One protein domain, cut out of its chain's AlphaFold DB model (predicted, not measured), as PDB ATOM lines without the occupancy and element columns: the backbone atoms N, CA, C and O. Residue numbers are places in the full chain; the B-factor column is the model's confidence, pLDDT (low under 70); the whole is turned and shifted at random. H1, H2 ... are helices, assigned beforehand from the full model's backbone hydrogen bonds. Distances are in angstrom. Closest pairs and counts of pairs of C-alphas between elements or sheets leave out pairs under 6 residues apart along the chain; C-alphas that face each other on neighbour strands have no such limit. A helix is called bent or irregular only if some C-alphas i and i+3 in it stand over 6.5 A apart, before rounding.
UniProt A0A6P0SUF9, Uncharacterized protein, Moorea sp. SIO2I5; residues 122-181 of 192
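What this domain is: This is residues 122 to 181 of the 192 residues of an uncharacterized protein of Moorea sp. SIO2I5 (UniProt A0A6P0SUF9). A long helix, H1, runs through the middle of a small all-helix body, with the short helices H2 and H3 forming a corner on one side of it and the long helix H5 set off on another side. H4 crosses H1 near the end of H1 and reaches from the side of H3 toward the side where H5 begins, while H5 comes near H1 again only at residues 175 to 179. The printed part has 60 residues, with five named helices in the order H1, H2, H3, H4, H5 and no named strand. It is compact, with a radius of gyration of the C-alphas of 11.2 A, and spans 28 by 26 by 18 A.

How they stand to each other: H1, residues 122 to 137, is the hub, touching three other helices. H4, residues 155 to 163, touches it at a steep tilt of 64 degrees, the same way; the closest C-alphas are those of Ser 135 and Ala 161, 4.9 A apart. H3, residues 148 to 151, touches H1 too, with the C-alphas of Tyr 126 and Gln 149 closest at 5.3 A. H2, residues 143 to 146, touches H3 only at the corner by their link, where the closest C-alphas, those of Ala 144 and Gly 151, are 4.4 A apart. H5, residues 166 to 180, only just touches H1, with 3 pairs of C-alphas within 8 A. They touch with residue 124 alone of H1 and residues 175 to 179 alone of H5; the closest C-alphas are those of Gly 124 and Val 175, 7.5 A apart. The two helices run opposite ways at a steep tilt of 44 degrees. H4 and H5 are apart, as are H3 and H5. O i to N i+4 pairs are within hydrogen-bond range in 10 of 12 cases in H1, 3 of 5 in H4 and 7 of 11 in H5; H2 and H3 are too short for such a pair.

Where its parts are: H1 is 21.2 A long, from C-alpha 122 at (-49.723, 4.837, -42.200) to C-alpha 137 at (-41.154, -13.556, -36.078). It is irregular, with C-alphas 125 and 128 standing 7.4 A apart. H4 measures 13.7 A and is only just irregular, with C-alphas 159 and 162 at 6.9 A. H5 is 20.4 A long and ends with C-alpha 180 at (-58.004, -0.300, -30.687). H2 and H3 have four residues each.

The domain as a whole: The C-alphas of Ser 155 and Phe 181, the two farthest apart, are 30.4 A from each other. The printed part has no cut, and its four links between helices are tight. The mean pLDDT of the printed part is 77.5; residues 165 to 181 are under 70, and H5 has a mean of 45.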
ATOM      1  N   ASP A 122     -50.320   6.101 -41.746       81.19
ATOM      2  CA  ASP A 122     -49.723   4.837 -42.200       81.19
ATOM      3  C   ASP A 122     -48.711   4.258 -41.208       81.19
ATOM      4  O   ASP A 122     -48.600   3.038 -41.049       81.19
ATOM      5  N   THR A 123     -48.011   5.129 -40.476       80.56
ATOM      6  CA  THR A 123     -47.017   4.687 -39.506       80.56
ATOM      7  C   THR A 123     -47.649   3.965 -38.324       80.56
ATOM      8  O   THR A 123     -47.173   2.895 -37.938       80.56
ATOM      9  N   GLY A 124     -48.754   4.504 -37.804       76.19
ATOM     10  CA  GLY A 124     -49.546   3.834 -36.776       76.19
ATOM     11  C   GLY A 124     -50.312   2.621 -37.306       76.19
ATOM     12  O   GLY A 124     -50.510   1.666 -36.562       76.19
ATOM     13  N   LEU A 125     -50.716   2.638 -38.582       78.38
ATOM     14  CA  LEU A 125     -51.505   1.561 -39.182       78.38
ATOM     15  C   LEU A 125     -50.698   0.293 -39.475       78.38
ATOM     16  O   LEU A 125     -51.191  -0.800 -39.201       78.38
ATOM     17  N   TYR A 126     -49.507   0.407 -40.072       84.06
ATOM     18  CA  TYR A 126     -48.763  -0.788 -40.486       84.06
ATOM     19  C   TYR A 126     -47.243  -0.702 -40.372       84.06
ATOM     20  O   TYR A 126     -46.631  -1.753 -40.199       84.06
ATOM     21  N   HIS A 127     -46.612   0.481 -40.404       87.19
ATOM     22  CA  HIS A 127     -45.145   0.543 -40.294       87.19
ATOM     23  C   HIS A 127     -44.657  -0.058 -38.966       87.19
ATOM     24  O   HIS A 127     -43.804  -0.944 -38.969       87.19
ATOM     25  N   TYR A 128     -45.230   0.361 -37.830       84.94
ATOM     26  CA  TYR A 128     -44.818  -0.148 -36.514       84.94
ATOM     27  C   TYR A 128     -45.109  -1.635 -36.338       84.94
ATOM     28  O   TYR A 128     -44.237  -2.382 -35.888       84.94
ATOM     29  N   GLY A 129     -46.306  -2.068 -36.740       87.50
ATOM     30  CA  GLY A 129     -46.702  -3.472 -36.689       87.50
ATOM     31  C   GLY A 129     -45.777  -4.351 -37.528       87.50
ATOM     32  O   GLY A 129     -45.283  -5.359 -37.031       87.50
ATOM     33  N   ALA A 130     -45.462  -3.938 -38.758       91.75
ATOM     34  CA  ALA A 130     -44.581  -4.682 -39.654       91.75
ATOM     35  C   ALA A 130     -43.135  -4.754 -39.137       91.75
ATOM     36  O   ALA A 130     -42.543  -5.832 -39.135       91.75
ATOM     37  N   ILE A 131     -42.571  -3.643 -38.644       93.06
ATOM     38  CA  ILE A 131     -41.215  -3.609 -38.066       93.06
ATOM     39  C   ILE A 131     -41.126  -4.538 -36.850       93.06
ATOM     40  O   ILE A 131     -40.192  -5.334 -36.733       93.06
ATOM     41  N   ARG A 132     -42.107  -4.462 -35.944       90.56
ATOM     42  CA  ARG A 132     -42.156  -5.317 -34.755       90.56
ATOM     43  C   ARG A 132     -42.352  -6.786 -35.120       90.56
ATOM     44  O   ARG A 132     -41.650  -7.633 -34.577       90.56
ATOM     45  N   TRP A 133     -43.233  -7.082 -36.073       93.00
ATOM     46  CA  TRP A 133     -43.457  -8.440 -36.560       93.00
ATOM     47  C   TRP A 133     -42.184  -9.051 -37.148       93.00
ATOM     48  O   TRP A 133     -41.816 -10.166 -36.791       93.00
ATOM     49  N   LEU A 134     -41.466  -8.302 -37.992       94.44
ATOM     50  CA  LEU A 134     -40.183  -8.743 -38.542       94.44
ATOM     51  C   LEU A 134     -39.148  -9.003 -37.442       94.44
ATOM     52  O   LEU A 134     -38.384  -9.959 -37.555       94.44
ATOM     53  N   SER A 135     -39.136  -8.197 -36.377       94.44
ATOM     54  CA  SER A 135     -38.224  -8.370 -35.239       94.44
ATOM     55  C   SER A 135     -38.532  -9.628 -34.415       94.44
ATOM     56  O   SER A 135     -37.618 -10.367 -34.050       94.44
ATOM     57  N   GLU A 136     -39.816  -9.895 -34.153       93.19
ATOM     58  CA  GLU A 136     -40.271 -11.011 -33.309       93.19
ATOM     59  C   GLU A 136     -40.355 -12.349 -34.066       93.19
ATOM     60  O   GLU A 136     -39.978 -13.386 -33.517       93.19
ATOM     61  N   TYR A 137     -40.801 -12.341 -35.327       94.69
ATOM     62  CA  TYR A 137     -41.154 -13.556 -36.078       94.69
ATOM     63  C   TYR A 137     -40.477 -13.678 -37.448       94.69
ATOM     64  O   TYR A 137     -40.465 -14.768 -38.015       94.69
ATOM     65  N   GLY A 138     -39.914 -12.596 -37.991       94.62
ATOM     66  CA  GLY A 138     -39.443 -12.575 -39.378       94.62
ATOM     67  C   GLY A 138     -40.604 -12.623 -40.380       94.62
ATOM     68  O   GLY A 138     -41.734 -12.230 -40.077       94.62
ATOM     69  N   ALA A 139     -40.333 -13.072 -41.604       95.31
ATOM     70  CA  ALA A 139     -41.341 -13.213 -42.645       95.31
ATOM     71  C   ALA A 139     -42.128 -14.520 -42.462       95.31
ATOM     72  O   ALA A 139     -41.574 -15.614 -42.526       95.31
ATOM     73  N   VAL A 140     -43.446 -14.402 -42.278       95.25
ATOM     74  CA  VAL A 140     -44.348 -15.545 -42.086       95.25
ATOM     75  C   VAL A 140     -45.210 -15.732 -43.341       95.25
ATOM     76  O   VAL A 140     -46.039 -14.864 -43.641       95.25
ATOM     77  N   PRO A 141     -45.055 -16.838 -44.094       92.94
ATOM     78  CA  PRO A 141     -45.861 -17.093 -45.284       92.94
ATOM     79  C   PRO A 141     -47.363 -17.092 -44.973       92.94
ATOM     80  O   PRO A 141     -47.808 -17.693 -43.999       92.94
ATOM     81  N   GLY A 142     -48.155 -16.423 -45.812       92.25
ATOM     82  CA  GLY A 142     -49.614 -16.366 -45.669       92.25
ATOM     83  C   GLY A 142     -50.137 -15.347 -44.651       92.25
ATOM     84  O   GLY A 142     -51.351 -15.177 -44.569       92.25
ATOM     85  N   ILE A 143     -49.274 -14.611 -43.935       92.56
ATOM     86  CA  ILE A 143     -49.716 -13.629 -42.927       92.56
ATOM     87  C   ILE A 143     -50.636 -12.546 -43.506       92.56
ATOM     88  O   ILE A 143     -51.610 -12.148 -42.871       92.56
ATOM     89  N   ALA A 144     -50.395 -12.143 -44.755       92.38
ATOM     90  CA  ALA A 144     -51.196 -11.145 -45.457       92.38
ATOM     91  C   ALA A 144     -52.654 -11.581 -45.704       92.38
ATOM     92  O   ALA A 144     -53.505 -10.726 -45.931       92.38
ATOM     93  N   LEU A 145     -52.953 -12.889 -45.656       94.25
ATOM     94  CA  LEU A 145     -54.324 -13.407 -45.772       94.25
ATOM     95  C   LEU A 145     -55.132 -13.201 -44.485       94.25
ATOM     96  O   LEU A 145     -56.358 -13.165 -44.538       94.25
ATOM     97  N   LEU A 146     -54.453 -13.082 -43.339       92.19
ATOM     98  CA  LEU A 146     -55.074 -12.849 -42.035       92.19
ATOM     99  C   LEU A 146     -55.080 -11.362 -41.681       92.19
ATOM    100  O   LEU A 146     -56.080 -10.845 -41.193       92.19
ATOM    101  N   LEU A 147     -53.961 -10.680 -41.938       89.06
ATOM    102  CA  LEU A 147     -53.786  -9.263 -41.656       89.06
ATOM    103  C   LEU A 147     -53.059  -8.591 -42.822       89.06
ATOM    104  O   LEU A 147     -51.831  -8.615 -42.918       89.06
ATOM    105  N   GLN A 148     -53.832  -7.980 -43.722       88.56
ATOM    106  CA  GLN A 148     -53.327  -7.390 -44.967       88.56
ATOM    107  C   GLN A 148     -52.251  -6.317 -44.730       88.56
ATOM    108  O   GLN A 148     -51.333  -6.179 -45.534       88.56
ATOM    109  N   GLN A 149     -52.321  -5.597 -43.606       86.94
ATOM    110  CA  GLN A 149     -51.352  -4.577 -43.198       86.94
ATOM    111  C   GLN A 149     -49.928  -5.138 -43.061       86.94
ATOM    112  O   GLN A 149     -48.964  -4.447 -43.373       86.94
ATOM    113  N   LEU A 150     -49.775  -6.406 -42.663       87.94
ATOM    114  CA  LEU A 150     -48.467  -7.069 -42.590       87.94
ATOM    115  C   LEU A 150     -47.977  -7.586 -43.952       87.94
ATOM    116  O   LEU A 150     -46.842  -8.035 -44.068       87.94
ATOM    117  N   GLY A 151     -48.811  -7.514 -44.992       86.50
ATOM    118  CA  GLY A 151     -48.435  -7.856 -46.362       86.50
ATOM    119  C   GLY A 151     -47.581  -6.794 -47.061       86.50
ATOM    120  O   GLY A 151     -46.974  -7.088 -48.093       86.50
ATOM    121  N   PHE A 152     -47.493  -5.576 -46.514       85.56
ATOM    122  CA  PHE A 152     -46.647  -4.510 -47.054       85.56
ATOM    123  C   PHE A 152     -45.170  -4.780 -46.743       85.56
ATOM    124  O   PHE A 152     -44.639  -4.391 -45.704       85.56
ATOM    125  N   THR A 153     -44.497  -5.465 -47.666       87.19
ATOM    126  CA  THR A 153     -43.078  -5.816 -47.531       87.19
ATOM    127  C   THR A 153     -42.191  -4.640 -47.936       87.19
ATOM    128  O   THR A 153     -42.315  -4.116 -49.040       87.19
ATOM    129  N   SER A 154     -41.259  -4.249 -47.065       93.62
ATOM    130  CA  SER A 154     -40.261  -3.215 -47.347       93.62
ATOM    131  C   SER A 154     -38.932  -3.561 -46.685       93.62
ATOM    132  O   SER A 154     -38.887  -3.911 -45.504       93.62
ATOM    133  N   SER A 155     -37.830  -3.413 -47.423       96.44
ATOM    134  CA  SER A 155     -36.484  -3.570 -46.865       96.44
ATOM    135  C   SER A 155     -36.180  -2.511 -45.802       96.44
ATOM    136  O   SER A 155     -35.364  -2.757 -44.920       96.44
ATOM    137  N   TRP A 156     -36.864  -1.361 -45.812       95.12
ATOM    138  CA  TRP A 156     -36.667  -0.329 -44.789       95.12
ATOM    139  C   TRP A 156     -37.253  -0.773 -43.447       95.12
ATOM    140  O   TRP A 156     -36.678  -0.476 -42.402       95.12
ATOM    141  N   PHE A 157     -38.339  -1.555 -43.457       95.00
ATOM    142  CA  PHE A 157     -38.869  -2.154 -42.229       95.00
ATOM    143  C   PHE A 157     -37.917  -3.222 -41.691       95.00
ATOM    144  O   PHE A 157     -37.671  -3.278 -40.488       95.00
ATOM    145  N   ALA A 158     -37.319  -4.017 -42.585       96.56
ATOM    146  CA  ALA A 158     -36.295  -4.988 -42.217       96.56
ATOM    147  C   ALA A 158     -35.026  -4.325 -41.653       96.56
ATOM    148  O   ALA A 158     -34.437  -4.844 -40.710       96.56
ATOM    149  N   LEU A 159     -34.628  -3.161 -42.179       96.75
ATOM    150  CA  LEU A 159     -33.514  -2.373 -41.647       96.75
ATOM    151  C   LEU A 159     -33.795  -1.857 -40.230       96.75
ATOM    152  O   LEU A 159     -32.897  -1.872 -39.394       96.75
ATOM    153  N   ALA A 160     -35.024  -1.409 -39.963       93.56
ATOM    154  CA  ALA A 160     -35.417  -0.861 -38.668       93.56
ATOM    155  C   ALA A 160     -35.653  -1.939 -37.589       93.56
ATOM    156  O   ALA A 160     -35.452  -1.673 -36.404       93.56
ATOM    157  N   ALA A 161     -36.054  -3.156 -37.973       93.88
ATOM    158  CA  ALA A 161     -36.459  -4.221 -37.046       93.88
ATOM    159  C   ALA A 161     -35.409  -4.609 -35.974       93.88
ATOM    160  O   ALA A 161     -35.794  -4.738 -34.804       93.88
ATOM    161  N   PRO A 162     -34.099  -4.718 -36.282       93.88
ATOM    162  CA  PRO A 162     -33.075  -5.009 -35.274       93.88
ATOM    163  C   PRO A 162     -32.893  -3.909 -34.228       93.88
ATOM    164  O   PRO A 162     -32.405  -4.173 -33.126       93.88
ATOM    165  N   PHE A 163     -33.290  -2.681 -34.556       88.62
ATOM    166  CA  PHE A 163     -33.181  -1.515 -33.687       88.62
ATOM    167  C   PHE A 163     -34.477  -1.231 -32.920       88.62
ATOM    168  O   PHE A 163     -34.642  -0.149 -32.367       88.62
ATOM    169  N   ASN A 164     -35.395  -2.196 -32.846       78.50
ATOM    170  CA  ASN A 164     -36.626  -2.094 -32.065       78.50
ATOM    171  C   ASN A 164     -36.600  -3.038 -30.842       78.50
ATOM    172  O   ASN A 164     -37.318  -4.039 -30.825       78.50
ATOM    173  N   PRO A 165     -35.748  -2.795 -29.825       67.00
ATOM    174  CA  PRO A 165     -35.653  -3.686 -28.676       67.00
ATOM    175  C   PRO A 165     -36.957  -3.678 -27.854       67.00
ATOM    176  O   PRO A 165     -37.581  -2.623 -27.708       67.00
ATOM    177  N   PRO A 166     -37.331  -4.805 -27.216       62.69
ATOM    178  CA  PRO A 166     -38.566  -4.919 -26.430       62.69
ATOM    179  C   PRO A 166     -38.732  -3.833 -25.356       62.69
ATOM    180  O   PRO A 166     -39.844  -3.392 -25.088       62.69
ATOM    181  N   ILE A 167     -37.619  -3.351 -24.790       56.72
ATOM    182  CA  ILE A 167     -37.601  -2.313 -23.748       56.72
ATOM    183  C   ILE A 167     -38.039  -0.929 -24.262       56.72
ATOM    184  O   ILE A 167     -38.499  -0.099 -23.487       56.72
ATOM    185  N   LEU A 168     -37.896  -0.678 -25.568       52.41
ATOM    186  CA  LEU A 168     -38.373   0.535 -26.239       52.41
ATOM    187  C   LEU A 168     -39.755   0.318 -26.873       52.41
ATOM    188  O   LEU A 168     -40.500   1.278 -27.064       52.41
ATOM    189  N   ALA A 169     -40.128  -0.939 -27.134       52.22
ATOM    190  CA  ALA A 169     -41.428  -1.315 -27.677       52.22
ATOM    191  C   ALA A 169     -42.590  -1.098 -26.688       52.22
ATOM    192  O   ALA A 169     -43.715  -0.864 -27.130       52.22
ATOM    193  N   ASP A 170     -42.355  -1.094 -25.373       44.47
ATOM    194  CA  ASP A 170     -43.409  -0.799 -24.388       44.47
ATOM    195  C   ASP A 170     -43.976   0.631 -24.523       44.47
ATOM    196  O   ASP A 170     -45.159   0.833 -24.266       44.47
ATOM    197  N   PHE A 171     -43.219   1.597 -25.066       45.56
ATOM    198  CA  PHE A 171     -43.750   2.929 -25.413       45.56
ATOM    199  C   PHE A 171     -44.668   2.913 -26.648       45.56
ATOM    200  O   PHE A 171     -45.551   3.756 -26.785       45.56
ATOM    201  N   SER A 172     -44.485   1.940 -27.551       40.06
ATOM    202  CA  SER A 172     -45.348   1.742 -28.726       40.06
ATOM    203  C   SER A 172     -46.627   0.959 -28.409       40.06
ATOM    204  O   SER A 172     -47.622   1.096 -29.119       40.06
ATOM    205  N   ARG A 173     -46.652   0.191 -27.308       41.84
ATOM    206  CA  ARG A 173     -47.856  -0.520 -26.845       41.84
ATOM    207  C   ARG A 173     -48.978   0.424 -26.426       41.84
ATOM    208  O   ARG A 173     -50.143   0.077 -26.603       41.84
ATOM    209  N   ASP A 174     -48.652   1.609 -25.918       40.38
ATOM    210  CA  ASP A 174     -49.661   2.621 -25.587       40.38
ATOM    211  C   ASP A 174     -50.280   3.252 -26.846       40.38
ATOM    212  O   ASP A 174     -51.447   3.638 -26.834       40.38
ATOM    213  N   VAL A 175     -49.547   3.282 -27.966       44.16
ATOM    214  CA  VAL A 175     -50.082   3.685 -29.280       44.16
ATOM    215  C   VAL A 175     -50.987   2.589 -29.847       44.16
ATOM    216  O   VAL A 175     -52.088   2.873 -30.305       44.16
ATOM    217  N   GLU A 176     -50.562   1.325 -29.764       39.66
ATOM    218  CA  GLU A 176     -51.328   0.177 -30.267       39.66
ATOM    219  C   GLU A 176     -52.651  -0.005 -29.497       39.66
ATOM    220  O   GLU A 176     -53.703  -0.215 -30.099       39.66
ATOM    221  N   LYS A 177     -52.648   0.190 -28.171       37.16
ATOM    222  CA  LYS A 177     -53.877   0.199 -27.357       37.16
ATOM    223  C   LYS A 177     -54.800   1.382 -27.676       37.16
ATOM    224  O   LYS A 177     -56.015   1.202 -27.645       37.16
ATOM    225  N   GLY A 178     -54.249   2.550 -28.016       36.66
ATOM    226  CA  GLY A 178     -55.019   3.739 -28.408       36.66
ATOM    227  C   GLY A 178     -55.652   3.662 -29.804       36.66
ATOM    228  O   GLY A 178     -56.632   4.349 -30.076       36.66
ATOM    229  N   VAL A 179     -55.142   2.801 -30.694       42.97
ATOM    230  CA  VAL A 179     -55.766   2.550 -32.009       42.97
ATOM    231  C   VAL A 179     -56.944   1.574 -31.893       42.97
ATOM    232  O   VAL A 179     -57.934   1.726 -32.606       42.97
ATOM    233  N   TRP A 180     -56.889   0.620 -30.957       35.62
ATOM    234  CA  TRP A 180     -58.004  -0.300 -30.687       35.62
ATOM    235  C   TRP A 180     -59.089   0.295 -29.773       35.62
ATOM    236  O   TRP A 180     -60.250  -0.102 -29.872       35.62
ATOM    237  N   PHE A 181     -58.750   1.280 -28.933       30.44
ATOM    238  CA  PHE A 181     -59.695   2.037 -28.112       30.44
ATOM    239  C   PHE A 181     -59.583   3.533 -28.423       30.44
ATOM    240  O   PHE A 181     -58.729   4.205 -27.868       30.44
TER     241      PHE A 181